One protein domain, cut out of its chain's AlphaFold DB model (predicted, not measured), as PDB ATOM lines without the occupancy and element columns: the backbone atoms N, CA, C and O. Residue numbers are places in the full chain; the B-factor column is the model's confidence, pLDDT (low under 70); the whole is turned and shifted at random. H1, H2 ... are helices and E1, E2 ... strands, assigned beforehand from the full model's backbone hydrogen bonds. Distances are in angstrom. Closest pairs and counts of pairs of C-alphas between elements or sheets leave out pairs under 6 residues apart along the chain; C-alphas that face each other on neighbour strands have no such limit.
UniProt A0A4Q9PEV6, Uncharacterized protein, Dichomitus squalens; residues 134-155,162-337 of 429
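AT A GLANCE: This is residues 134 to 155 and 162 to 337 of the 429 residues of an uncharacterized protein of Dichomitus squalens (UniProt A0A4Q9PEV6). A twisted sheet of six strands curls round one helix, H2. H3 grazes the sheet near H2, H5 packs on the E1 and E2 edge, and H1 lies far out at the other end of the long axis from H3, off the sheet. The printed part has 198 residues with five named helices and six named strands, in the order E1 E2 E3 H1 E4 H2 H3 E5 H4 E6 H5. The sheet is mixed, in the order E1 E2 E5 E6 E4 E3, and the class is mixed, helices and strands, with under half of the residues in named elements. The whole is compact, with a radius of gyration of the C-alphas of 17.6 A and spans of 56 by 38 by 31 A.

IN THESE COORDINATES: E1, residues 134 to 140, begins at C-alpha 134 (214.132, 155.957, 223.509) and is 18.6 A long. E2, residues 166 to 173, is 22.5 A long. E3 is residues 190 to 194, H1 residues 202 to 211, 14.4 A long, and E4 residues 230 to 234. H2 is residues 239 to 245, with C-alpha 239 at (205.161, 148.735, 206.569), and H3 residues 251 to 260, 14.2 A long. E5, residues 263 to 271, is 25.3 A long, and H4 is residues 285 to 288. E6, residues 318 to 327, is 25.0 A long and bends by 59 degrees at residue 322. H5, residues 331 to 336, ends at C-alpha 336 (216.141, 137.443, 213.818).

HOW THE PARTS SIT: E1 and E2 are parallel, with N 136 and O 168 2.8 A apart. The other neighbours are antiparallel: E2 and E5 with N 171 and O 266 at 2.8 A, E5 and E6 with N 265 and O 325 at 2.8 A, E6 and E4 with N 233 and O 319 at 2.8 A, and E4 and E3 with N 191 and O 232 at 2.8 A, each within hydrogen-bond range. In three layers, helices on both faces of the sheet, H2 is on one face and H5 on the other. The closest C-alphas of H2 and E6, Ala 243 and Ala 324, are 6.3 A apart. E4, H2, H3 and E5 make a split strand-helix-strand unit, two strands of one sheet that are not neighbours, with H2 and H3 between them in the chain and E6 between them in the sheet, and its crossover is right-handed. H3 only grazes the sheet, with residues 253 to 258. H5 is only just over E1 and E2, three of its C-alphas falling on each, at a height over the sheet of 7.2 A. H1 and H4 are not on the sheet, and no two helices touch. Every O i to N i+4 pair is within hydrogen-bond range in H1, H2 and H3; H5 has 1 of 2, and H4 is too short for such a pair.

THE WHOLE: The two C-alphas farthest apart, those of Gln 210 and Arg 259, are 56.6 A apart. Residues 156 to 161 are not printed, and C-alphas 155 and 162 are 5.0 A apart across the cut. Of the links that are printed whole, E2 to E3, H1 to E4, E5 to H4 and H4 to E6 are long. The mean pLDDT of the printed part is 84.0, and 36 residues are under 70, among them 195 to 202 and 211 to 228.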
ATOM      1  N   LYS A 134     214.307 157.297 222.934       89.12
ATOM      2  CA  LYS A 134     214.132 155.957 223.509       89.12
ATOM      3  C   LYS A 134     213.961 154.945 222.381       89.12
ATOM      4  O   LYS A 134     212.908 154.889 221.751       89.12
ATOM      5  N   ASN A 135     214.978 154.122 222.140       90.31
ATOM      6  CA  ASN A 135     214.894 153.054 221.147       90.31
ATOM      7  C   ASN A 135     214.294 151.784 221.777       90.31
ATOM      8  O   ASN A 135     214.816 151.275 222.767       90.31
ATOM      9  N   LEU A 136     213.194 151.285 221.215       88.44
ATOM     10  CA  LEU A 136     212.517 150.056 221.639       88.44
ATOM     11  C   LEU A 136     213.243 148.786 221.181       88.44
ATOM     12  O   LEU A 136     212.929 147.694 221.651       88.44
ATOM     13  N   GLY A 137     214.206 148.931 220.276       89.69
ATOM     14  CA  GLY A 137     215.023 147.856 219.747       89.69
ATOM     15  C   GLY A 137     214.763 147.581 218.272       89.69
ATOM     16  O   GLY A 137     214.211 148.393 217.521       89.69
ATOM     17  N   THR A 138     215.212 146.401 217.863       91.88
ATOM     18  CA  THR A 138     215.208 145.946 216.478       91.88
ATOM     19  C   THR A 138     214.292 144.742 216.323       91.88
ATOM     20  O   THR A 138     214.384 143.771 217.074       91.88
ATOM     21  N   PHE A 139     213.427 144.791 215.317       91.81
ATOM     22  CA  PHE A 139     212.408 143.785 215.048       91.81
ATOM     23  C   PHE A 139     212.520 143.270 213.617       91.81
ATOM     24  O   PHE A 139     213.042 143.953 212.739       91.81
ATOM     25  N   VAL A 140     212.010 142.064 213.371       93.19
ATOM     26  CA  VAL A 140     212.064 141.423 212.050       93.19
ATOM     27  C   VAL A 140     210.664 140.978 211.655       93.19
ATOM     28  O   VAL A 140     210.065 140.136 212.324       93.19
ATOM     29  N   TYR A 141     210.147 141.509 210.551       92.62
ATOM     30  CA  TYR A 141     208.828 141.176 210.023       92.62
ATOM     31  C   TYR A 141     208.710 139.671 209.684       92.62
ATOM     32  O   TYR A 141     209.661 139.083 209.155       92.62
ATOM     33  N   PRO A 142     207.567 139.013 209.976       90.62
ATOM     34  CA  PRO A 142     206.318 139.560 210.529       90.62
ATOM     35  C   PRO A 142     206.273 139.633 212.064       90.62
ATOM     36  O   PRO A 142     205.232 139.931 212.633       90.62
ATOM     37  N   ARG A 143     207.379 139.346 212.761       85.56
ATOM     38  CA  ARG A 143     207.461 139.375 214.232       85.56
ATOM     39  C   ARG A 143     207.774 140.788 214.722       85.56
ATOM     40  O   ARG A 143     208.826 141.039 215.311       85.56
ATOM     41  N   THR A 144     206.875 141.712 214.419       84.88
ATOM     42  CA  THR A 144     206.918 143.092 214.906       84.88
ATOM     43  C   THR A 144     206.169 143.199 216.240       84.88
ATOM     44  O   THR A 144     205.330 142.349 216.537       84.88
ATOM     45  N   PRO A 145     206.455 144.214 217.073       75.62
ATOM     46  CA  PRO A 145     205.765 144.426 218.343       75.62
ATOM     47  C   PRO A 145     204.427 145.161 218.140       75.62
ATOM     48  O   PRO A 145     203.949 145.814 219.059       75.62
ATOM     49  N   PHE A 146     203.868 145.121 216.924       80.44
ATOM     50  CA  PHE A 146     202.647 145.829 216.560       80.44
ATOM     51  C   PHE A 146     201.417 144.918 216.720       80.44
ATOM     52  O   PHE A 146     201.500 143.742 216.352       80.44
ATOM     53  N   PRO A 147     200.286 145.438 217.233       78.12
ATOM     54  CA  PRO A 147     200.095 146.815 217.691       78.12
ATOM     55  C   PRO A 147     200.858 147.121 218.989       78.12
ATOM     56  O   PRO A 147     200.946 146.277 219.883       78.12
ATOM     57  N   PHE A 148     201.437 148.322 219.092       77.06
ATOM     58  CA  PHE A 148     202.262 148.682 220.253       77.06
ATOM     59  C   PHE A 148     201.391 149.240 221.385       77.06
ATOM     60  O   PHE A 148     201.168 150.446 221.483       77.06
ATOM     61  N   LEU A 149     200.898 148.343 222.242       76.44
ATOM     62  CA  LEU A 149     199.974 148.681 223.335       76.44
ATOM     63  C   LEU A 149     200.675 149.337 224.539       76.44
ATOM     64  O   LEU A 149     200.085 150.168 225.226       76.44
ATOM     65  N   ASP A 150     201.959 149.033 224.753       72.19
ATOM     66  CA  ASP A 150     202.746 149.500 225.905       72.19
ATOM     67  C   ASP A 150     203.391 150.877 225.675       72.19
ATOM     68  O   ASP A 150     204.476 151.187 226.184       72.19
ATOM     69  N   PHE A 151     202.751 151.736 224.880       72.25
ATOM     70  CA  PHE A 151     203.228 153.106 224.731       72.25
ATOM     71  C   PHE A 151     203.144 153.802 226.096       72.25
ATOM     72  O   PHE A 151     202.100 153.700 226.743       72.25
ATOM     73  N   PRO A 152     204.183 154.514 226.567       71.25
ATOM     74  CA  PRO A 152     204.135 155.162 227.873       71.25
ATOM     75  C   PRO A 152     202.934 156.121 227.952       71.25
ATOM     76  O   PRO A 152     202.710 156.899 227.019       71.25
ATOM     77  N   PRO A 153     202.112 156.053 229.016       71.75
ATOM     78  CA  PRO A 153     201.035 157.011 229.195       71.75
ATOM     79  C   PRO A 153     201.615 158.429 229.321       71.75
ATOM     80  O   PRO A 153     202.693 158.586 229.892       71.75
ATOM     81  N   PRO A 154     200.900 159.469 228.851       67.19
ATOM     82  CA  PRO A 154     201.339 160.866 228.955       67.19
ATOM     83  C   PRO A 154     201.481 161.354 230.402       67.19
ATOM     84  O   PRO A 154     201.976 162.453 230.644       67.19
ATOM     85  N   TYR A 155     201.028 160.553 231.366       73.56
ATOM     86  CA  TYR A 155     201.123 160.832 232.784       73.56
ATOM     87  C   TYR A 155     201.776 159.659 233.490       73.56
ATOM     88  O   TYR A 155     201.460 158.495 233.244       73.56
ATOM     89  N   SER A 162     204.527 163.030 231.915       74.00
ATOM     90  CA  SER A 162     205.777 162.351 231.578       74.00
ATOM     91  C   SER A 162     206.663 163.264 230.738       74.00
ATOM     92  O   SER A 162     206.151 163.974 229.868       74.00
ATOM     93  N   ASP A 163     207.979 163.189 230.935       76.81
ATOM     94  CA  ASP A 163     208.922 163.863 230.045       76.81
ATOM     95  C   ASP A 163     208.712 163.386 228.598       76.81
ATOM     96  O   ASP A 163     208.564 162.178 228.366       76.81
ATOM     97  N   PRO A 164     208.666 164.301 227.615       75.50
ATOM     98  CA  PRO A 164     208.480 163.928 226.222       75.50
ATOM     99  C   PRO A 164     209.682 163.111 225.727       75.50
ATOM    100  O   PRO A 164     210.835 163.524 225.865       75.50
ATOM    101  N   LEU A 165     209.409 161.939 225.147       83.06
ATOM    102  CA  LEU A 165     210.414 161.024 224.601       83.06
ATOM    103  C   LEU A 165     210.186 160.824 223.100       83.06
ATOM    104  O   LEU A 165     209.061 160.568 222.669       83.06
ATOM    105  N   ASP A 166     211.261 160.836 222.311       86.06
ATOM    106  CA  ASP A 166     211.228 160.394 220.911       86.06
ATOM    107  C   ASP A 166     211.373 158.862 220.884       86.06
ATOM    108  O   ASP A 166     212.479 158.316 220.953       86.06
ATOM    109  N   VAL A 167     210.237 158.157 220.886       89.12
ATOM    110  CA  VAL A 167     210.191 156.690 220.918       89.12
ATOM    111  C   VAL A 167     210.382 156.137 219.508       89.12
ATOM    112  O   VAL A 167     209.554 156.368 218.627       89.12
ATOM    113  N   ARG A 168     211.452 155.370 219.292       92.94
ATOM    114  CA  ARG A 168     211.818 154.828 217.975       92.94
ATOM    115  C   ARG A 168     211.945 153.315 217.986       92.94
ATOM    116  O   ARG A 168     212.238 152.721 219.020       92.94
ATOM    117  N   ALA A 169     211.775 152.702 216.825       92.62
ATOM    118  CA  ALA A 169     212.063 151.293 216.594       92.62
ATOM    119  C   ALA A 169     212.677 151.099 215.204       92.62
ATOM    120  O   ALA A 169     212.422 151.873 214.280       92.62
ATOM    121  N   THR A 170     213.461 150.036 215.043       95.19
ATOM    122  CA  THR A 170     213.955 149.603 213.731       95.19
ATOM    123  C   THR A 170     213.284 148.295 213.353       95.19
ATOM    124  O   THR A 170     213.300 147.341 214.129       95.19
ATOM    125  N   VAL A 171     212.711 148.224 212.157       95.25
ATOM    126  CA  VAL A 171     212.067 147.022 211.633       95.25
ATOM    127  C   VAL A 171     212.762 146.591 210.351       95.25
ATOM    128  O   VAL A 171     212.856 147.356 209.399       95.25
ATOM    129  N   PHE A 172     213.226 145.348 210.314       96.62
ATOM    130  CA  PHE A 172     213.732 144.716 209.106       96.62
ATOM    131  C   PHE A 172     212.629 143.898 208.431       96.62
ATOM    132  O   PHE A 172     211.974 143.069 209.066       96.62
ATOM    133  N   LEU A 173     212.445 144.101 207.132       96.56
ATOM    134  CA  LEU A 173     211.609 143.296 206.253       96.56
ATOM    135  C   LEU A 173     212.540 142.406 205.425       96.56
ATOM    136  O   LEU A 173     213.215 142.914 204.527       96.56
ATOM    137  N   PRO A 174     212.597 141.090 205.709       97.00
ATOM    138  CA  PRO A 174     213.410 140.186 204.912       97.00
ATOM    139  C   PRO A 174     213.018 140.250 203.437       97.00
ATOM    140  O   PRO A 174     211.824 140.365 203.133       97.00
ATOM    141  N   ALA A 175     213.983 140.075 202.534       97.25
ATOM    142  CA  ALA A 175     213.791 140.202 201.093       97.25
ATOM    143  C   ALA A 175     212.556 139.439 200.609       97.25
ATOM    144  O   ALA A 175     211.763 139.954 199.827       97.25
ATOM    145  N   ARG A 176     212.329 138.236 201.161       96.44
ATOM    146  CA  ARG A 176     211.201 137.354 200.824       96.44
ATOM    147  C   ARG A 176     209.797 137.913 201.118       96.44
ATOM    148  O   ARG A 176     208.824 137.403 200.561       96.44
ATOM    149  N   PHE A 177     209.689 138.943 201.953       96.06
ATOM    150  CA  PHE A 177     208.434 139.623 202.284       96.06
ATOM    151  C   PHE A 177     208.233 140.931 201.511       96.06
ATOM    152  O   PHE A 177     207.150 141.498 201.578       96.06
ATOM    153  N   ILE A 178     209.230 141.390 200.749       97.25
ATOM    154  CA  ILE A 178     209.106 142.592 199.919       97.25
ATOM    155  C   ILE A 178     208.144 142.299 198.753       97.25
ATOM    156  O   ILE A 178     208.418 141.378 197.971       97.25
ATOM    157  N   PRO A 179     207.032 143.043 198.608       96.12
ATOM    158  CA  PRO A 179     206.114 142.864 197.492       96.12
ATOM    159  C   PRO A 179     206.748 143.348 196.181       96.12
ATOM    160  O   PRO A 179     207.501 144.319 196.143       96.12
ATOM    161  N   LEU A 180     206.432 142.660 195.083       93.69
ATOM    162  CA  LEU A 180     206.961 142.970 193.746       93.69
ATOM    163  C   LEU A 180     206.020 143.837 192.903       93.69
ATOM    164  O   LEU A 180     206.438 144.417 191.898       93.69
ATOM    165  N   THR A 181     204.750 143.886 193.293       94.06
ATOM    166  CA  THR A 181     203.679 144.582 192.588       94.06
ATOM    167  C   THR A 181     202.749 145.257 193.583       94.06
ATOM    168  O   THR A 181     202.611 144.828 194.733       94.06
ATOM    169  N   ARG A 182     202.079 146.311 193.116       94.25
ATOM    170  CA  ARG A 182     201.057 147.007 193.891       94.25
ATOM    171  C   ARG A 182     199.898 146.051 194.201       94.25
ATOM    172  O   ARG A 182     199.303 145.512 193.266       94.25
ATOM    173  N   PRO A 183     199.533 145.852 195.478       94.81
ATOM    174  CA  PRO A 183     198.354 145.068 195.809       94.81
ATOM    175  C   PRO A 183     197.095 145.785 195.318       94.81
ATOM    176  O   PRO A 183     196.994 147.009 195.405       94.81
ATOM    177  N   ALA A 184     196.099 145.019 194.863       94.06
ATOM    178  CA  ALA A 184     194.818 145.566 194.400       94.06
ATOM    179  C   ALA A 184     194.098 146.392 195.481       94.06
ATOM    180  O   ALA A 184     193.342 147.310 195.175       94.06
ATOM    181  N   ARG A 185     194.338 146.063 196.758       94.62
ATOM    182  CA  ARG A 185     193.811 146.772 197.928       94.62
ATOM    183  C   ARG A 185     194.957 147.101 198.891       94.62
ATOM    184  O   ARG A 185     195.238 146.299 199.783       94.62
ATOM    185  N   PRO A 186     195.652 148.236 198.695       95.50
ATOM    186  CA  PRO A 186     196.704 148.691 199.600       95.50
ATOM    187  C   PRO A 186     196.171 148.872 201.025       95.50
ATOM    188  O   PRO A 186     195.198 149.594 201.240       95.50
ATOM    189  N   ARG A 187     196.804 148.216 202.003       95.62
ATOM    190  CA  ARG A 187     196.461 148.331 203.429       95.62
ATOM    191  C   ARG A 187     197.288 149.451 204.061       95.62
ATOM    192  O   ARG A 187     198.307 149.189 204.691       95.62
ATOM    193  N   ILE A 188     196.880 150.692 203.813       96.69
ATOM    194  CA  ILE A 188     197.540 151.896 204.334       96.69
ATOM    195  C   ILE A 188     196.474 152.776 204.972       96.69
ATOM    196  O   ILE A 188     195.559 153.231 204.275       96.69
ATOM    197  N   TRP A 189     196.606 153.037 206.269       96.00
ATOM    198  CA  TRP A 189     195.717 153.934 206.999       96.00
ATOM    199  C   TRP A 189     196.513 155.074 207.628       96.00
ATOM    200  O   TRP A 189     197.525 154.846 208.284       96.00
ATOM    201  N   GLY A 190     196.058 156.308 207.427       95.31
ATOM    202  CA  GLY A 190     196.816 157.517 207.742       95.31
ATOM    203  C   GLY A 190     197.730 157.943 206.600       95.31
ATOM    204  O   GLY A 190     197.464 157.636 205.450       95.31
ATOM    205  N   GLY A 191     198.809 158.653 206.906       93.81
ATOM    206  CA  GLY A 191     199.860 158.969 205.943       93.81
ATOM    207  C   GLY A 191     199.675 160.250 205.137       93.81
ATOM    208  O   GLY A 191     200.608 160.629 204.428       93.81
ATOM    209  N   ALA A 192     198.544 160.952 205.226       92.12
ATOM    210  CA  ALA A 192     198.428 162.294 204.662       92.12
ATOM    211  C   ALA A 192     199.440 163.240 205.306       92.12
ATOM    212  O   ALA A 192     199.808 163.076 206.470       92.12
ATOM    213  N   LEU A 193     199.845 164.258 204.549       88.31
ATOM    214  CA  LEU A 193     200.669 165.331 205.078       88.31
ATOM    215  C   LEU A 193     199.845 166.141 206.086       88.31
ATOM    216  O   LEU A 193     198.959 166.911 205.713       88.31
ATOM    217  N   ILE A 194     200.121 165.950 207.370       79.31
ATOM    218  CA  ILE A 194     199.538 166.746 208.442       79.31
ATOM    219  C   ILE A 194     200.367 168.031 208.516       79.31
ATOM    220  O   ILE A 194     201.575 167.947 208.764       79.31
ATOM    221  N   PRO A 195     199.771 169.217 208.281       68.62
ATOM    222  CA  PRO A 195     200.499 170.467 208.422       68.62
ATOM    223  C   PRO A 195     201.039 170.571 209.848       68.62
ATOM    224  O   PRO A 195     200.390 170.123 210.794       68.62
ATOM    225  N   ALA A 196     202.215 171.174 209.996       62.94
ATOM    226  CA  ALA A 196     202.801 171.486 211.289       62.94
ATOM    227  C   ALA A 196     201.875 172.465 212.030       62.94
ATOM    228  O   ALA A 196     201.995 173.681 211.890       62.94
ATOM    229  N   VAL A 197     200.867 171.956 212.742       57.06
ATOM    230  CA  VAL A 197     200.004 172.813 213.552       57.06
ATOM    231  C   VAL A 197     200.861 173.276 214.724       57.06
ATOM    232  O   VAL A 197     201.441 172.419 215.393       57.06
ATOM    233  N   PRO A 198     200.965 174.594 214.978       56.31
ATOM    234  CA  PRO A 198     201.708 175.095 216.116       56.31
ATOM    235  C   PRO A 198     201.244 174.418 217.405       56.31
ATOM    236  O   PRO A 198     200.066 174.051 217.520       56.31
ATOM    237  N   PRO A 199     202.138 174.298 218.393       58.69
ATOM    238  CA  PRO A 199     201.762 173.756 219.678       58.69
ATOM    239  C   PRO A 199     200.582 174.523 220.248       58.69
ATOM    240  O   PRO A 199     200.555 175.753 220.171       58.69
ATOM    241  N   LEU A 200     199.671 173.837 220.932       58.12
ATOM    242  CA  LEU A 200     198.778 174.563 221.823       58.12
ATOM    243  C   LEU A 200     199.609 175.198 222.951       58.12
ATOM    244  O   LEU A 200     200.402 174.527 223.626       58.12
ATOM    245  N   SER A 201     199.407 176.495 223.182       64.62
ATOM    246  CA  SER A 201     199.970 177.189 224.342       64.62
ATOM    247  C   SER A 201     199.533 176.503 225.645       64.62
ATOM    248  O   SER A 201     198.553 175.758 225.664       64.62
ATOM    249  N   GLY A 202     200.240 176.731 226.759       65.88
ATOM    250  CA  GLY A 202     199.851 176.151 228.055       65.88
ATOM    251  C   GLY A 202     198.390 176.452 228.421       65.88
ATOM    252  O   GLY A 202     197.656 175.553 228.823       65.88
ATOM    253  N   ALA A 203     197.936 177.682 228.158       70.75
ATOM    254  CA  ALA A 203     196.548 178.097 228.358       70.75
ATOM    255  C   ALA A 203     195.572 177.397 227.396       70.75
ATOM    256  O   ALA A 203     194.513 176.943 227.816       70.75
ATOM    257  N   GLN A 204     195.928 177.250 226.113       67.88
ATOM    258  CA  GLN A 204     195.099 176.514 225.151       67.88
ATOM    259  C   GLN A 204     194.997 175.027 225.507       67.88
ATOM    260  O   GLN A 204     193.930 174.442 225.363       67.88
ATOM    261  N   ARG A 205     196.077 174.426 226.021       68.38
ATOM    262  CA  ARG A 205     196.068 173.053 226.537       68.38
ATOM    263  C   ARG A 205     195.166 172.912 227.753       68.38
ATOM    264  O   ARG A 205     194.393 171.966 227.799       68.38
ATOM    265  N   GLN A 206     195.222 173.849 228.699       69.69
ATOM    266  CA  GLN A 206     194.323 173.861 229.859       69.69
ATOM    267  C   GLN A 206     192.857 174.037 229.448       69.69
ATOM    268  O   GLN A 206     191.996 173.333 229.964       69.69
ATOM    269  N   LEU A 207     192.570 174.909 228.479       71.12
ATOM    270  CA  LEU A 207     191.218 175.071 227.939       71.12
ATOM    271  C   LEU A 207     190.743 173.792 227.238       71.12
ATOM    272  O   LEU A 207     189.652 173.308 227.526       71.12
ATOM    273  N   CYS A 208     191.563 173.178 226.382       68.19
ATOM    274  CA  CYS A 208     191.239 171.874 225.800       68.19
ATOM    275  C   CYS A 208     191.027 170.806 226.888       68.19
ATOM    276  O   CYS A 208     190.061 170.057 226.811       68.19
ATOM    277  N   ALA A 209     191.848 170.788 227.944       67.81
ATOM    278  CA  ALA A 209     191.666 169.920 229.113       67.81
ATOM    279  C   ALA A 209     190.310 170.104 229.798       67.81
ATOM    280  O   ALA A 209     189.674 169.120 230.167       67.81
ATOM    281  N   GLN A 210     189.844 171.344 229.915       72.94
ATOM    282  CA  GLN A 210     188.558 171.659 230.530       72.94
ATOM    283  C   GLN A 210     187.360 171.264 229.655       72.94
ATOM    284  O   GLN A 210     186.353 170.805 230.187       72.94
ATOM    285  N   PHE A 211     187.451 171.418 228.329       68.88
ATOM    286  CA  PHE A 211     186.307 171.221 227.425       68.88
ATOM    287  C   PHE A 211     186.255 169.853 226.736       68.88
ATOM    288  O   PHE A 211     185.199 169.465 226.242       68.88
ATOM    289  N   SER A 212     187.361 169.109 226.675       58.91
ATOM    290  CA  SER A 212     187.450 167.857 225.905       58.91
ATOM    291  C   SER A 212     187.275 166.576 226.739       58.91
ATOM    292  O   SER A 212     187.474 165.477 226.219       58.91
ATOM    293  N   GLY A 213     186.878 166.679 228.012       58.25
ATOM    294  CA  GLY A 213     186.716 165.518 228.897       58.25
ATOM    295  C   GLY A 213     188.012 164.705 229.055       58.25
ATOM    296  O   GLY A 213     189.113 165.213 228.841       58.25
ATOM    297  N   THR A 214     187.903 163.414 229.386       54.72
ATOM    298  CA  THR A 214     189.043 162.482 229.559       54.72
ATOM    299  C   THR A 214     189.924 162.296 228.312       54.72
ATOM    300  O   THR A 214     190.949 161.625 228.390       54.72
ATOM    301  N   HIS A 215     189.572 162.902 227.171       52.72
ATOM    302  CA  HIS A 215     190.285 162.774 225.897       52.72
ATOM    303  C   HIS A 215     191.003 164.052 225.448       52.72
ATOM    304  O   HIS A 215     191.357 164.188 224.281       52.72
ATOM    305  N   ALA A 216     191.266 164.995 226.351       48.34
ATOM    306  CA  ALA A 216     191.804 166.308 225.996       48.34
ATOM    307  C   ALA A 216     193.189 166.365 225.335       48.34
ATOM    308  O   ALA A 216     193.606 167.429 224.880       48.34
ATOM    309  N   GLN A 217     193.903 165.247 225.275       53.91
ATOM    310  CA  GLN A 217     195.212 165.163 224.624       53.91
ATOM    311  C   GLN A 217     195.202 164.294 223.368       53.91
ATOM    312  O   GLN A 217     196.212 164.186 222.680       53.91
ATOM    313  N   TYR A 218     194.054 163.709 223.031       52.56
ATOM    314  CA  TYR A 218     193.880 162.975 221.794       52.56
ATOM    315  C   TYR A 218     193.624 163.979 220.661       52.56
ATOM    316  O   TYR A 218     192.511 164.465 220.477       52.56
ATOM    317  N   GLY A 219     194.659 164.259 219.862       50.41
ATOM    318  CA  GLY A 219     194.468 164.766 218.498       50.41
ATOM    319  C   GLY A 219     195.128 166.089 218.157       50.41
ATOM    320  O   GLY A 219     194.791 166.662 217.119       50.41
ATOM    321  N   ARG A 220     196.061 166.583 218.979       57.16
ATOM    322  CA  ARG A 220     196.986 167.620 218.522       57.16
ATOM    323  C   ARG A 220     198.425 167.257 218.855       57.16
ATOM    324  O   ARG A 220     198.670 166.773 219.957       57.16
ATOM    325  N   PRO A 221     199.344 167.519 217.915       54.94
ATOM    326  CA  PRO A 221     200.743 167.213 218.109       54.94
ATOM    327  C   PRO A 221     201.291 168.006 219.288       54.94
ATOM    328  O   PRO A 221     200.928 169.172 219.498       54.94
ATOM    329  N   TRP A 222     202.131 167.358 220.086       55.84
ATOM    330  CA  TRP A 222     202.812 168.016 221.191       55.84
ATOM    331  C   TRP A 222     203.674 169.198 220.701       55.84
ATOM    332  O   TRP A 222     204.029 169.286 219.525       55.84
ATOM    333  N   PRO A 223     204.010 170.176 221.557       53.09
ATOM    334  CA  PRO A 223     204.821 171.312 221.132       53.09
ATOM    335  C   PRO A 223     206.155 170.974 220.470       53.09
ATOM    336  O   PRO A 223     206.592 171.627 219.529       53.09
ATOM    337  N   ASP A 224     206.773 169.930 220.982       54.88
ATOM    338  CA  ASP A 224     208.010 169.294 220.551       54.88
ATOM    339  C   ASP A 224     207.850 168.454 219.272       54.88
ATOM    340  O   ASP A 224     208.829 168.059 218.636       54.88
ATOM    341  N   GLU A 225     206.614 168.233 218.842       54.78
ATOM    342  CA  GLU A 225     206.270 167.492 217.639       54.78
ATOM    343  C   GLU A 225     206.068 168.378 216.398       54.78
ATOM    344  O   GLU A 225     205.844 167.860 215.300       54.78
ATOM    345  N   VAL A 226     206.163 169.704 216.532       54.88
ATOM    346  CA  VAL A 226     206.032 170.640 215.407       54.88
ATOM    347  C   VAL A 226     207.274 170.556 214.522       54.88
ATOM    348  O   VAL A 226     208.258 171.265 214.709       54.88
ATOM    349  N   ARG A 227     207.225 169.638 213.559       59.97
ATOM    350  CA  ARG A 227     208.195 169.476 212.471       59.97
ATOM    351  C   ARG A 227     207.505 169.745 211.136       59.97
ATOM    352  O   ARG A 227     206.278 169.825 211.092       59.97
ATOM    353  N   GLU A 228     208.294 169.885 210.072       62.19
ATOM    354  CA  GLU A 228     207.828 169.875 208.677       62.19
ATOM    355  C   GLU A 228     206.745 168.805 208.464       62.19
ATOM    356  O   GLU A 228     206.730 167.804 209.180       62.19
ATOM    357  N   GLY A 229     205.806 169.047 207.540       73.81
ATOM    358  CA  GLY A 229     204.571 168.267 207.416       73.81
ATOM    359  C   GLY A 229     204.792 166.761 207.604       73.81
ATOM    360  O   GLY A 229     205.601 166.149 206.912       73.81
ATOM    361  N   ARG A 230     204.089 166.172 208.574       85.88
ATOM    362  CA  ARG A 230     204.343 164.795 209.021       85.88
ATOM    363  C   ARG A 230     203.326 163.833 208.446       85.88
ATOM    364  O   ARG A 230     202.179 164.207 208.209       85.88
ATOM    365  N   ARG A 231     203.733 162.579 208.264       92.19
ATOM    366  CA  ARG A 231     202.870 161.498 207.772       92.19
ATOM    367  C   ARG A 231     202.812 160.399 208.821       92.19
ATOM    368  O   ARG A 231     203.778 159.663 208.995       92.19
ATOM    369  N   VAL A 232     201.681 160.310 209.519       93.50
ATOM    370  CA  VAL A 232     201.469 159.300 210.563       93.50
ATOM    371  C   VAL A 232     200.508 158.232 210.065       93.50
ATOM    372  O   VAL A 232     199.398 158.543 209.629       93.50
ATOM    373  N   TYR A 233     200.945 156.984 210.141       95.31
ATOM    374  CA  TYR A 233     200.215 155.779 209.774       95.31
ATOM    375  C   TYR A 233     199.736 155.049 211.031       95.31
ATOM    376  O   TYR A 233     200.316 155.220 212.100       95.31
ATOM    377  N   THR A 234     198.704 154.222 210.917       93.50
ATOM    378  CA  THR A 234     198.360 153.269 211.983       93.50
ATOM    379  C   THR A 234     199.343 152.100 211.986       93.50
ATOM    380  O   THR A 234     199.847 151.732 210.921       93.50
ATOM    381  N   ASP A 235     199.585 151.483 213.143       91.38
ATOM    382  CA  ASP A 235     200.434 150.288 213.250       91.38
ATOM    383  C   ASP A 235     199.872 149.032 212.546       91.38
ATOM    384  O   ASP A 235     200.638 148.128 212.209       91.38
ATOM    385  N   ASP A 236     198.578 149.015 212.216       91.00
ATOM    386  CA  ASP A 236     197.955 148.008 211.344       91.00
ATOM    387  C   ASP A 236     198.427 148.071 209.878       91.00
ATOM    388  O   ASP A 236     198.252 147.100 209.130       91.00
ATOM    389  N   SER A 237     198.978 149.211 209.441       95.00
ATOM    390  CA  SER A 237     199.367 149.453 208.046       95.00
ATOM    391  C   SER A 237     200.509 148.545 207.584       95.00
ATOM    392  O   SER A 237     201.405 148.177 208.342       95.00
ATOM    393  N   ASP A 238     200.517 148.212 206.293       95.94
ATOM    394  CA  ASP A 238     201.635 147.491 205.689       95.94
ATOM    395  C   ASP A 238     202.889 148.379 205.666       95.94
ATOM    396  O   ASP A 238     202.926 149.412 204.995       95.94
ATOM    397  N   LEU A 239     203.928 147.963 206.394       96.06
ATOM    398  CA  LEU A 239     205.161 148.735 206.569       96.06
ATOM    399  C   LEU A 239     205.876 149.060 205.254       96.06
ATOM    400  O   LEU A 239     206.408 150.162 205.110       96.06
ATOM    401  N   PHE A 240     205.891 148.132 204.290       97.69
ATOM    402  CA  PHE A 240     206.506 148.395 202.991       97.69
ATOM    403  C   PHE A 240     205.707 149.462 202.243       97.69
ATOM    404  O   PHE A 240     206.283 150.417 201.720       97.69
ATOM    405  N   LEU A 241     204.378 149.336 202.224       97.69
ATOM    406  CA  LEU A 241     203.520 150.322 201.574       97.69
ATOM    407  C   LEU A 241     203.579 151.688 202.267       97.69
ATOM    408  O   LEU A 241     203.522 152.697 201.573       97.69
ATOM    409  N   CYS A 242     203.743 151.746 203.591       97.69
ATOM    410  CA  CYS A 242     203.999 152.991 204.316       97.69
ATOM    411  C   CYS A 242     205.316 153.643 203.885       97.69
ATOM    412  O   CYS A 242     205.342 154.850 203.654       97.69
ATOM    413  N   ALA A 243     206.399 152.869 203.746       97.62
ATOM    414  CA  ALA A 243     207.691 153.381 203.286       97.62
ATOM    415  C   ALA A 243     207.627 153.887 201.835       97.62
ATOM    416  O   ALA A 243     208.136 154.968 201.536       97.62
ATOM    417  N   LEU A 244     206.945 153.145 200.955       97.25
ATOM    418  CA  LEU A 244     206.670 153.551 199.575       97.25
ATOM    419  C   LEU A 244     205.840 154.841 199.544       97.25
ATOM    420  O   LEU A 244     206.238 155.816 198.918       97.25
ATOM    421  N   HIS A 245     204.719 154.877 200.270       97.31
ATOM    422  CA  HIS A 245     203.818 156.030 200.364       97.31
ATOM    423  C   HIS A 245     204.508 157.270 200.944       97.31
ATOM    424  O   HIS A 245     204.229 158.390 200.526       97.31
ATOM    425  N   ALA A 246     205.422 157.092 201.895       96.31
ATOM    426  CA  ALA A 246     206.228 158.172 202.453       96.31
ATOM    427  C   ALA A 246     207.329 158.667 201.496       96.31
ATOM    428  O   ALA A 246     207.924 159.700 201.779       96.31
ATOM    429  N   GLY A 247     207.575 157.987 200.371       95.62
ATOM    430  CA  GLY A 247     208.593 158.379 199.395       95.62
ATOM    431  C   GLY A 247     210.007 157.918 199.750       95.62
ATOM    432  O   GLY A 247     210.972 158.498 199.260       95.62
ATOM    433  N   TRP A 248     210.166 156.897 200.598       96.44
ATOM    434  CA  TRP A 248     211.488 156.366 200.961       96.44
ATOM    435  C   TRP A 248     211.991 155.274 200.017       96.44
ATOM    436  O   TRP A 248     213.194 155.141 199.820       96.44
ATOM    437  N   VAL A 249     211.077 154.502 199.425       96.69
ATOM    438  CA  VAL A 249     211.397 153.408 198.496       96.69
ATOM    439  C   VAL A 249     210.530 153.486 197.243       96.69
ATOM    440  O   VAL A 249     209.497 154.152 197.250       96.69
ATOM    441  N   SER A 250     210.928 152.785 196.179       96.31
ATOM    442  CA  SER A 250     210.146 152.614 194.944       96.31
ATOM    443  C   SER A 250     209.927 151.136 194.586       96.31
ATOM    444  O   SER A 250     210.601 150.236 195.102       96.31
ATOM    445  N   TRP A 251     208.999 150.859 193.665       96.31
ATOM    446  CA  TRP A 251     208.752 149.509 193.152       96.31
ATOM    447  C   TRP A 251     209.948 148.943 192.386       96.31
ATOM    448  O   TRP A 251     210.248 147.753 192.499       96.31
ATOM    449  N   SER A 252     210.657 149.765 191.616       94.81
ATOM    450  CA  SER A 252     211.872 149.356 190.912       94.81
ATOM    451  C   SER A 252     212.989 148.956 191.865       94.81
ATOM    452  O   SER A 252     213.583 147.887 191.682       94.81
ATOM    453  N   GLN A 253     213.220 149.748 192.917       95.62
ATOM    454  CA  GLN A 253     214.178 149.419 193.965       95.62
ATOM    455  C   GLN A 253     213.768 148.135 194.690       95.62
ATOM    456  O   GLN A 253     214.605 147.261 194.881       95.62
ATOM    457  N   ALA A 254     212.479 147.957 194.993       96.81
ATOM    458  CA  ALA A 254     211.961 146.736 195.607       96.81
ATOM    459  C   ALA A 254     212.174 145.493 194.726       96.81
ATOM    460  O   ALA A 254     212.641 144.460 195.208       96.81
ATOM    461  N   ARG A 255     211.904 145.588 193.415       96.56
ATOM    462  CA  ARG A 255     212.180 144.511 192.447       96.56
ATOM    463  C   ARG A 255     213.672 144.188 192.374       96.56
ATOM    464  O   ARG A 255     214.030 143.014 192.327       96.56
ATOM    465  N   LYS A 256     214.536 145.209 192.353       96.38
ATOM    466  CA  LYS A 256     215.996 145.044 192.351       96.38
ATOM    467  C   LYS A 256     216.473 144.365 193.634       96.38
ATOM    468  O   LYS A 256     217.092 143.309 193.556       96.38
ATOM    469  N   ALA A 257     216.082 144.897 194.788       96.81
ATOM    470  CA  ALA A 257     216.398 144.346 196.099       96.81
ATOM    471  C   ALA A 257     215.947 142.889 196.228       96.81
ATOM    472  O   ALA A 257     216.715 142.043 196.675       96.81
ATOM    473  N   ARG A 258     214.744 142.553 195.745       97.06
ATOM    474  CA  ARG A 258     214.247 141.175 195.758       97.06
ATOM    475  C   ARG A 258     215.088 140.219 194.911       97.06
ATOM    476  O   ARG A 258     215.259 139.076 195.322       97.06
ATOM    477  N   ARG A 259     215.592 140.655 193.748       97.62
ATOM    478  CA  ARG A 259     216.492 139.845 192.902       97.62
ATOM    479  C   ARG A 259     217.860 139.645 193.550       97.62
ATOM    480  O   ARG A 259     218.414 138.560 193.452       97.62
ATOM    481  N   GLU A 260     218.374 140.683 194.200       97.69
ATOM    482  CA  GLU A 260     219.678 140.675 194.878       97.69
ATOM    483  C   GLU A 260     219.621 140.014 196.265       97.69
ATOM    484  O   GLU A 260     220.652 139.718 196.858       97.69
ATOM    485  N   GLY A 261     218.417 139.749 196.782       97.31
ATOM    486  CA  GLY A 261     218.216 139.211 198.125       97.31
ATOM    487  C   GLY A 261     218.410 140.240 199.240       97.31
ATOM    488  O   GLY A 261     218.512 139.844 200.396       97.31
ATOM    489  N   ASN A 262     218.449 141.534 198.917       98.19
ATOM    490  CA  ASN A 262     218.608 142.618 199.885       98.19
ATOM    491  C   ASN A 262     217.366 142.730 200.777       98.19
ATOM    492  O   ASN A 262     216.228 142.724 200.294       98.19
ATOM    493  N   ASP A 263     217.590 142.865 202.081       97.81
ATOM    494  CA  ASP A 263     216.522 143.109 203.049       97.81
ATOM    495  C   ASP A 263     216.175 144.607 203.077       97.81
ATOM    496  O   ASP A 263     216.938 145.444 202.603       97.81
ATOM    497  N   LEU A 264     215.025 144.976 203.633       98.06
ATOM    498  CA  LEU A 264     214.629 146.376 203.813       98.06
ATOM    499  C   LEU A 264     214.690 146.741 205.298       98.06
ATOM    500  O   LEU A 264     214.047 146.091 206.118       98.06
ATOM    501  N   ARG A 265     215.435 147.784 205.652       97.69
ATOM    502  CA  ARG A 265     215.462 148.377 206.993       97.69
ATOM    503  C   ARG A 265     214.534 149.581 207.022       97.69
ATOM    504  O   ARG A 265     214.642 150.452 206.169       97.69
ATOM    505  N   ILE A 266     213.662 149.648 208.018       97.75
ATOM    506  CA  ILE A 266     212.728 150.754 208.228       97.75
ATOM    507  C   ILE A 266     212.932 151.289 209.639       97.75
ATOM    508  O   ILE A 266     212.845 150.541 210.614       97.75
ATOM    509  N   GLU A 267     213.194 152.583 209.762       97.00
ATOM    510  CA  GLU A 267     213.192 153.276 211.046       97.00
ATOM    511  C   GLU A 267     211.857 153.976 211.233       97.00
ATOM    512  O   GLU A 267     211.430 154.771 210.394       97.00
ATOM    513  N   VAL A 268     211.200 153.678 212.350       95.50
ATOM    514  CA  VAL A 268     209.897 154.241 212.677       95.50
ATOM    515  C   VAL A 268     209.963 155.016 213.981       95.50
ATOM    516  O   VAL A 268     210.622 154.600 214.937       95.50
ATOM    517  N   ARG A 269     209.247 156.137 214.025       92.69
ATOM    518  CA  ARG A 269     208.900 156.828 215.265       92.69
ATOM    519  C   ARG A 269     207.490 156.439 215.652       92.69
ATOM    520  O   ARG A 269     206.592 156.518 214.821       92.69
ATOM    521  N   LEU A 270     207.301 156.059 216.905       90.94
ATOM    522  CA  LEU A 270     205.985 155.772 217.445       90.94
ATOM    523  C   LEU A 270     205.387 157.043 218.057       90.94
ATOM    524  O   LEU A 270     206.065 157.771 218.782       90.94
ATOM    525  N   THR A 271     204.117 157.303 217.770       86.50
ATOM    526  CA  THR A 271     203.372 158.476 218.241       86.50
ATOM    527  C   THR A 271     202.005 158.065 218.784       86.50
ATOM    528  O   THR A 271     201.525 156.953 218.557       86.50
ATOM    529  N   ARG A 272     201.351 158.967 219.520       79.94
ATOM    530  CA  ARG A 272     199.954 158.805 219.938       79.94
ATOM    531  C   ARG A 272     199.090 159.803 219.189       79.94
ATOM    532  O   ARG A 272     198.892 160.922 219.651       79.94
ATOM    533  N   GLU A 273     198.565 159.385 218.045       77.19
ATOM    534  CA  GLU A 273     197.601 160.186 217.294       77.19
ATOM    535  C   GLU A 273     196.174 159.734 217.584       77.19
ATOM    536  O   GLU A 273     195.867 158.545 217.662       77.19
ATOM    537  N   ALA A 274     195.270 160.701 217.713       67.56
ATOM    538  CA  ALA A 274     193.847 160.405 217.874       67.56
ATOM    539  C   ALA A 274     193.134 160.124 216.559       67.56
ATOM    540  O   ALA A 274     192.049 159.542 216.559       67.56
ATOM    541  N   ARG A 275     193.707 160.615 215.460       80.31
ATOM    542  CA  ARG A 275     193.100 160.578 214.141       80.31
ATOM    543  C   ARG A 275     194.176 160.424 213.085       80.31
ATOM    544  O   ARG A 275     195.164 161.150 213.091       80.31
ATOM    545  N   TYR A 276     193.908 159.548 212.128       89.44
ATOM    546  CA  TYR A 276     194.814 159.282 211.023       89.44
ATOM    547  C   TYR A 276     194.157 159.752 209.736       89.44
ATOM    548  O   TYR A 276     193.061 159.328 209.371       89.44
ATOM    549  N   ILE A 277     194.806 160.680 209.049       91.12
ATOM    550  CA  ILE A 277     194.267 161.286 207.834       91.12
ATOM    551  C   ILE A 277     194.890 160.557 206.646       91.12
ATOM    552  O   ILE A 277     196.109 160.476 206.563       91.12
ATOM    553  N   GLY A 278     194.059 160.008 205.760       94.56
ATOM    554  CA  GLY A 278     194.502 159.411 204.500       94.56
ATOM    555  C   GLY A 278     194.695 160.472 203.423       94.56
ATOM    556  O   GLY A 278     194.048 161.521 203.454       94.56
ATOM    557  N   GLY A 279     195.596 160.221 202.482       95.06
ATOM    558  CA  GLY A 279     195.928 161.154 201.412       95.06
ATOM    559  C   GLY A 279     196.834 160.532 200.359       95.06
ATOM    560  O   GLY A 279     197.122 159.341 200.397       95.06
ATOM    561  N   PHE A 280     197.267 161.337 199.397       96.19
ATOM    562  CA  PHE A 280     198.269 160.900 198.427       96.19
ATOM    563  C   PHE A 280     199.648 160.807 199.078       96.19
ATOM    564  O   PHE A 280     199.979 161.604 199.969       96.19
ATOM    565  N   GLY A 281     200.446 159.843 198.624       94.62
ATOM    566  CA  GLY A 281     201.824 159.666 199.054       94.62
ATOM    567  C   GLY A 281     202.752 160.782 198.585       94.62
ATOM    568  O   GLY A 281     202.320 161.846 198.134       94.62
ATOM    569  N   ASN A 282     204.048 160.561 198.762       93.25
ATOM    570  CA  ASN A 282     205.094 161.486 198.358       93.25
ATOM    571  C   ASN A 282     205.887 160.943 197.167       93.25
ATOM    572  O   ASN A 282     205.968 159.729 196.962       93.25
ATOM    573  N   ALA A 283     206.499 161.851 196.410       92.19
ATOM    574  CA  ALA A 283     207.527 161.476 195.451       92.19
ATOM    575  C   ALA A 283     208.753 160.901 196.183       92.19
ATOM    576  O   ALA A 283     208.982 161.190 197.358       92.19
ATOM    577  N   LEU A 284     209.546 160.090 195.482       90.94
ATOM    578  CA  LEU A 284     210.758 159.493 196.044       90.94
ATOM    579  C   LEU A 284     211.780 160.568 196.478       90.94
ATOM    580  O   LEU A 284     212.287 161.308 195.633       90.94
ATOM    581  N   HIS A 285     212.164 160.586 197.758       86.38
ATOM    582  CA  HIS A 285     213.113 161.551 198.340       86.38
ATOM    583  C   HIS A 285     214.504 161.533 197.689       86.38
ATOM    584  O   HIS A 285     215.186 162.553 197.655       86.38
ATOM    585  N   ALA A 286     214.937 160.398 197.128       78.75
ATOM    586  CA  ALA A 286     216.204 160.314 196.392       78.75
ATOM    587  C   ALA A 286     216.271 161.321 195.223       78.75
ATOM    588  O   ALA A 286     217.335 161.873 194.943       78.75
ATOM    589  N   ARG A 287     215.121 161.642 194.602       72.31
ATOM    590  CA  ARG A 287     215.036 162.666 193.548       72.31
ATOM    591  C   ARG A 287     215.322 164.070 194.087       72.31
ATOM    592  O   ARG A 287     215.960 164.859 193.399       72.31
ATOM    593  N   GLU A 288     214.898 164.373 195.313       72.25
ATOM    594  CA  GLU A 288     215.170 165.663 195.969       72.25
ATOM    595  C   GLU A 288     216.649 165.802 196.351       72.25
ATOM    596  O   GLU A 288     217.199 166.900 196.307       72.25
ATOM    597  N   ARG A 289     217.316 164.683 196.662       78.06
ATOM    598  CA  ARG A 289     218.759 164.642 196.952       78.06
ATOM    599  C   ARG A 289     219.650 164.699 195.706       78.06
ATOM    600  O   ARG A 289     220.870 164.719 195.844       78.06
ATOM    601  N   GLY A 290     219.067 164.734 194.507       76.12
ATOM    602  CA  GLY A 290     219.817 164.745 193.251       76.12
ATOM    603  C   GLY A 290     220.504 163.414 192.932       76.12
ATOM    604  O   GLY A 290     221.424 163.383 192.116       76.12
ATOM    605  N   GLU A 291     220.080 162.315 193.558       83.12
ATOM    606  CA  GLU A 291     220.549 160.987 193.171       83.12
ATOM    607  C   GLU A 291     220.001 160.654 191.778       83.12
ATOM    608  O   GLU A 291     218.823 160.873 191.479       83.12
ATOM    609  N   VAL A 292     220.867 160.127 190.907       76.25
ATOM    610  CA  VAL A 292     220.487 159.723 189.550       76.25
ATOM    611  C   VAL A 292     219.640 158.459 189.648       76.25
ATOM    612  O   VAL A 292     220.149 157.340 189.668       76.25
ATOM    613  N   VAL A 293     218.329 158.649 189.752       76.56
ATOM    614  CA  VAL A 293     217.342 157.573 189.689       76.56
ATOM    615  C   VAL A 293     216.840 157.499 188.255       76.56
ATOM    616  O   VAL A 293     216.398 158.508 187.705       76.56
ATOM    617  N   GLU A 294     216.910 156.314 187.646       78.75
ATOM    618  CA  GLU A 294     216.276 156.070 186.349       78.75
ATOM    619  C   GLU A 294     214.805 156.502 186.419       78.75
ATOM    620  O   GLU A 294     214.080 156.146 187.354       78.75
ATOM    621  N   ASP A 295     214.363 157.320 185.463       74.19
ATOM    622  CA  ASP A 295     212.994 157.827 185.459       74.19
ATOM    623  C   ASP A 295     212.036 156.723 185.003       74.19
ATOM    624  O   ASP A 295     211.722 156.572 183.826       74.19
ATOM    625  N   LEU A 296     211.606 155.905 185.960       76.62
ATOM    626  CA  LEU A 296     210.758 154.734 185.730       76.62
ATOM    627  C   LEU A 296     209.253 155.059 185.772       76.62
ATOM    628  O   LEU A 296     208.426 154.157 185.878       76.62
ATOM    629  N   GLY A 297     208.893 156.340 185.634       80.25
ATOM    630  CA  GLY A 297     207.511 156.816 185.606       80.25
ATOM    631  C   GLY A 297     206.908 157.079 186.991       80.25
ATOM    632  O   GLY A 297     207.452 156.698 188.025       80.25
ATOM    633  N   ALA A 298     205.765 157.771 187.008       79.75
ATOM    634  CA  ALA A 298     205.066 158.167 188.234       79.75
ATOM    635  C   ALA A 298     204.462 156.982 189.012       79.75
ATOM    636  O   ALA A 298     204.296 157.070 190.224       79.75
ATOM    637  N   GLU A 299     204.195 155.862 188.337       85.69
ATOM    638  CA  GLU A 299     203.668 154.644 188.963       85.69
ATOM    639  C   GLU A 299     204.722 153.877 189.779       85.69
ATOM    640  O   GLU A 299     204.378 152.980 190.552       85.69
ATOM    641  N   ASP A 300     206.009 154.189 189.590       92.19
ATOM    642  CA  ASP A 300     207.096 153.479 190.260       92.19
ATOM    643  C   ASP A 300     207.281 153.925 191.717       92.19
ATOM    644  O   ASP A 300     207.767 153.139 192.532       92.19
ATOM    645  N   ASP A 301     206.862 155.142 192.073       92.19
ATOM    646  CA  ASP A 301     206.949 155.663 193.438       92.19
ATOM    647  C   ASP A 301     205.588 155.752 194.154       92.19
ATOM    648  O   ASP A 301     204.560 155.251 193.694       92.19
ATOM    649  N   GLY A 302     205.596 156.314 195.364       89.94
ATOM    650  CA  GLY A 302     204.418 156.397 196.220       89.94
ATOM    651  C   GLY A 302     203.458 157.542 195.914       89.94
ATOM    652  O   GLY A 302     202.416 157.606 196.565       89.94
ATOM    653  N   ARG A 303     203.747 158.453 194.973       94.50
ATOM    654  CA  ARG A 303     202.988 159.715 194.846       94.50
ATOM    655  C   ARG A 303     201.523 159.511 194.450       94.50
ATOM    656  O   ARG A 303     200.652 160.258 194.883       94.50
ATOM    657  N   GLU A 304     201.242 158.480 193.655       94.00
ATOM    658  CA  GLU A 304     199.886 158.123 193.205       94.00
ATOM    659  C   GLU A 304     199.181 157.139 194.153       94.00
ATOM    660  O   GLU A 304     198.034 156.728 193.933       94.00
ATOM    661  N   LEU A 305     199.865 156.714 195.218       94.81
ATOM    662  CA  LEU A 305     199.315 155.793 196.196       94.81
ATOM    663  C   LEU A 305     198.413 156.570 197.156       94.81
ATOM    664  O   LEU A 305     198.877 157.414 197.915       94.81
ATOM    665  N   LEU A 306     197.113 156.284 197.105       96.06
ATOM    666  CA  LEU A 306     196.123 156.854 198.014       96.06
ATOM    667  C   LEU A 306     196.007 155.985 199.267       96.06
ATOM    668  O   LEU A 306     195.672 154.800 199.184       96.06
ATOM    669  N   SER A 307     196.254 156.584 200.424       96.81
ATOM    670  CA  SER A 307     196.016 155.985 201.734       96.81
ATOM    671  C   SER A 307     194.617 156.310 202.263       96.81
ATOM    672  O   SER A 307     194.008 157.326 201.920       96.81
ATOM    673  N   SER A 308     194.082 155.425 203.104       96.50
ATOM    674  CA  SER A 308     192.761 155.592 203.719       96.50
ATOM    675  C   SER A 308     192.857 156.379 205.021       96.50
ATOM    676  O   SER A 308     193.842 156.287 205.742       96.50
ATOM    677  N   GLY A 309     191.828 157.151 205.362       93.06
ATOM    678  CA  GLY A 309     191.724 157.714 206.709       93.06
ATOM    679  C   GLY A 309     191.328 156.648 207.731       93.06
ATOM    680  O   GLY A 309     190.630 155.693 207.392       93.06
ATOM    681  N   TRP A 310     191.719 156.853 208.985       89.56
ATOM    682  CA  TRP A 310     191.156 156.158 210.139       89.56
ATOM    683  C   TRP A 310     190.459 157.185 211.030       89.56
ATOM    684  O   TRP A 310     190.978 158.282 211.261       89.56
ATOM    685  N   GLY A 311     189.252 156.847 211.482       80.44
ATOM    686  CA  GLY A 311     188.451 157.707 212.350       80.44
ATOM    687  C   GLY A 311     189.063 157.892 213.741       80.44
ATOM    688  O   GLY A 311     190.255 157.692 213.961       80.44
ATOM    689  N   ASN A 312     188.224 158.276 214.699       74.25
ATOM    690  CA  ASN A 312     188.633 158.347 216.099       74.25
ATOM    691  C   ASN A 312     188.623 156.937 216.708       74.25
ATOM    692  O   ASN A 312     187.663 156.201 216.492       74.25
ATOM    693  N   GLY A 313     189.639 156.597 217.504       68.38
ATOM    694  CA  GLY A 313     189.677 155.341 218.266       68.38
ATOM    695  C   GLY A 313     190.458 154.228 217.571       68.38
ATOM    696  O   GLY A 313     189.885 153.258 217.089       68.38
ATOM    697  N   HIS A 314     191.776 154.387 217.507       78.25
ATOM    698  CA  HIS A 314     192.698 153.305 217.187       78.25
ATOM    699  C   HIS A 314     193.377 152.871 218.489       78.25
ATOM    700  O   HIS A 314     193.914 153.723 219.200       78.25
ATOM    701  N   ASP A 315     193.324 151.578 218.804       74.00
ATOM    702  CA  ASP A 315     193.840 151.039 220.071       74.00
ATOM    703  C   ASP A 315     195.377 150.930 220.082       74.00
ATOM    704  O   ASP A 315     195.987 150.840 221.148       74.00
ATOM    705  N   GLY A 316     196.006 150.960 218.902       78.25
ATOM    706  CA  GLY A 316     197.454 150.894 218.722       78.25
ATOM    707  C   GLY A 316     198.147 152.256 218.619       78.25
ATOM    708  O   GLY A 316     197.525 153.326 218.638       78.25
ATOM    709  N   ALA A 317     199.466 152.208 218.461       85.44
ATOM    710  CA  ALA A 317     200.282 153.398 218.267       85.44
ATOM    711  C   ALA A 317     200.183 153.908 216.824       85.44
ATOM    712  O   ALA A 317     199.979 153.150 215.872       85.44
ATOM    713  N   GLY A 318     200.378 155.213 216.663       89.88
ATOM    714  CA  GLY A 318     200.718 155.782 215.373       89.88
ATOM    715  C   GLY A 318     202.184 155.524 215.067       89.88
ATOM    716  O   GLY A 318     203.013 155.434 215.974       89.88
ATOM    717  N   MET A 319     202.519 155.411 213.790       93.75
ATOM    718  CA  MET A 319     203.896 155.301 213.338       93.75
ATOM    719  C   MET A 319     204.194 156.287 212.217       93.75
ATOM    720  O   MET A 319     203.416 156.465 211.286       93.75
ATOM    721  N   GLU A 320     205.353 156.917 212.287       94.00
ATOM    722  CA  GLU A 320     205.915 157.736 211.220       94.00
ATOM    723  C   GLU A 320     207.169 157.048 210.683       94.00
ATOM    724  O   GLU A 320     208.000 156.573 211.461       94.00
ATOM    725  N   ILE A 321     207.319 157.015 209.359       95.94
ATOM    726  CA  ILE A 321     208.517 156.476 208.712       95.94
ATOM    727  C   ILE A 321     209.596 157.557 208.701       95.94
ATOM    728  O   ILE A 321     209.477 158.545 207.975       95.94
ATOM    729  N   LEU A 322     210.641 157.360 209.505       94.25
ATOM    730  CA  LEU A 322     211.777 158.276 209.606       94.25
ATOM    731  C   LEU A 322     212.836 158.021 208.536       94.25
ATOM    732  O   LEU A 322     213.525 158.953 208.138       94.25
ATOM    733  N   ASN A 323     213.005 156.760 208.139       95.94
ATOM    734  CA  ASN A 323     213.933 156.331 207.102       95.94
ATOM    735  C   ASN A 323     213.522 154.942 206.596       95.94
ATOM    736  O   ASN A 323     212.999 154.132 207.368       95.94
ATOM    737  N   ALA A 324     213.801 154.641 205.330       97.56
ATOM    738  CA  ALA A 324     213.796 153.271 204.838       97.56
ATOM    739  C   ALA A 324     214.871 153.070 203.767       97.56
ATOM    740  O   ALA A 324     214.996 153.874 202.845       97.56
ATOM    741  N   GLU A 325     215.635 151.986 203.883       97.19
ATOM    742  CA  GLU A 325     216.766 151.687 203.003       97.19
ATOM    743  C   GLU A 325     216.922 150.179 202.777       97.19
ATOM    744  O   GLU A 325     216.701 149.369 203.683       97.19
ATOM    745  N   PHE A 326     217.318 149.786 201.567       97.44
ATOM    746  CA  PHE A 326     217.675 148.397 201.287       97.44
ATOM    747  C   PHE A 326     219.087 148.112 201.807       97.44
ATOM    748  O   PHE A 326     220.022 148.859 201.527       97.44
ATOM    749  N   VAL A 327     219.234 147.028 202.559       97.44
ATOM    750  CA  VAL A 327     220.474 146.597 203.214       97.44
ATOM    751  C   VAL A 327     220.924 145.244 202.674       97.44
ATOM    752  O   VAL A 327     220.172 144.546 201.995       97.44
ATOM    753  N   LEU A 328     222.156 144.853 203.003       97.56
ATOM    754  CA  LEU A 328     222.751 143.611 202.516       97.56
ATOM    755  C   LEU A 328     221.885 142.373 202.825       97.56
ATOM    756  O   LEU A 328     221.208 142.333 203.864       97.56
ATOM    757  N   PRO A 329     221.934 141.339 201.968       96.06
ATOM    758  CA  PRO A 329     221.184 140.108 202.173       96.06
ATOM    759  C   PRO A 329     221.506 139.450 203.513       96.06
ATOM    760  O   PRO A 329     222.664 139.364 203.918       96.06
ATOM    761  N   GLY A 330     220.479 138.956 204.205       91.06
ATOM    762  CA  GLY A 330     220.650 138.250 205.476       91.06
ATOM    763  C   GLY A 330     220.828 139.162 206.691       91.06
ATOM    764  O   GLY A 330     220.896 138.655 207.814       91.06
ATOM    765  N   THR A 331     220.818 140.487 206.518       93.12
ATOM    766  CA  THR A 331     220.830 141.438 207.640       93.12
ATOM    767  C   THR A 331     219.627 141.211 208.557       93.12
ATOM    768  O   THR A 331     219.767 141.139 209.771       93.12
ATOM    769  N   ALA A 332     218.432 140.985 208.012       89.81
ATOM    770  CA  ALA A 332     217.255 140.670 208.820       89.81
ATOM    771  C   ALA A 332     217.407 139.335 209.577       89.81
ATOM    772  O   ALA A 332     216.837 139.140 210.653       89.81
ATOM    773  N   HIS A 333     218.181 138.397 209.025       82.12
ATOM    774  CA  HIS A 333     218.428 137.097 209.639       82.12
ATOM    775  C   HIS A 333     219.417 137.174 210.806       82.12
ATOM    776  O   HIS A 333     219.199 136.476 211.798       82.12
ATOM    777  N   SER A 334     220.431 138.041 210.746       79.62
ATOM    778  CA  SER A 334     221.385 138.213 211.853       79.62
ATOM    779  C   SER A 334     220.708 138.745 213.122       79.62
ATOM    780  O   SER A 334     221.014 138.278 214.217       79.62
ATOM    781  N   PHE A 335     219.711 139.625 212.983       74.00
ATOM    782  CA  PHE A 335     218.913 140.128 214.111       74.00
ATOM    783  C   PHE A 335     217.770 139.183 214.527       74.00
ATOM    784  O   PHE A 335     217.304 139.219 215.667       74.00
ATOM    785  N   GLY A 336     217.288 138.335 213.611       62.25
ATOM    786  CA  GLY A 336     216.141 137.443 213.818       62.25
ATOM    787  C   GLY A 336     216.473 136.068 214.410       62.25
ATOM    788  O   GLY A 336     215.559 135.357 214.861       62.25
ATOM    789  N   LEU A 337     217.749 135.675 214.418       58.09
ATOM    790  CA  LEU A 337     218.232 134.480 215.107       58.09
ATOM    791  C   LEU A 337     218.370 134.782 216.599       58.09
ATOM    792  O   LEU A 337     219.463 134.985 217.117       58.09
TER     793      LEU A 337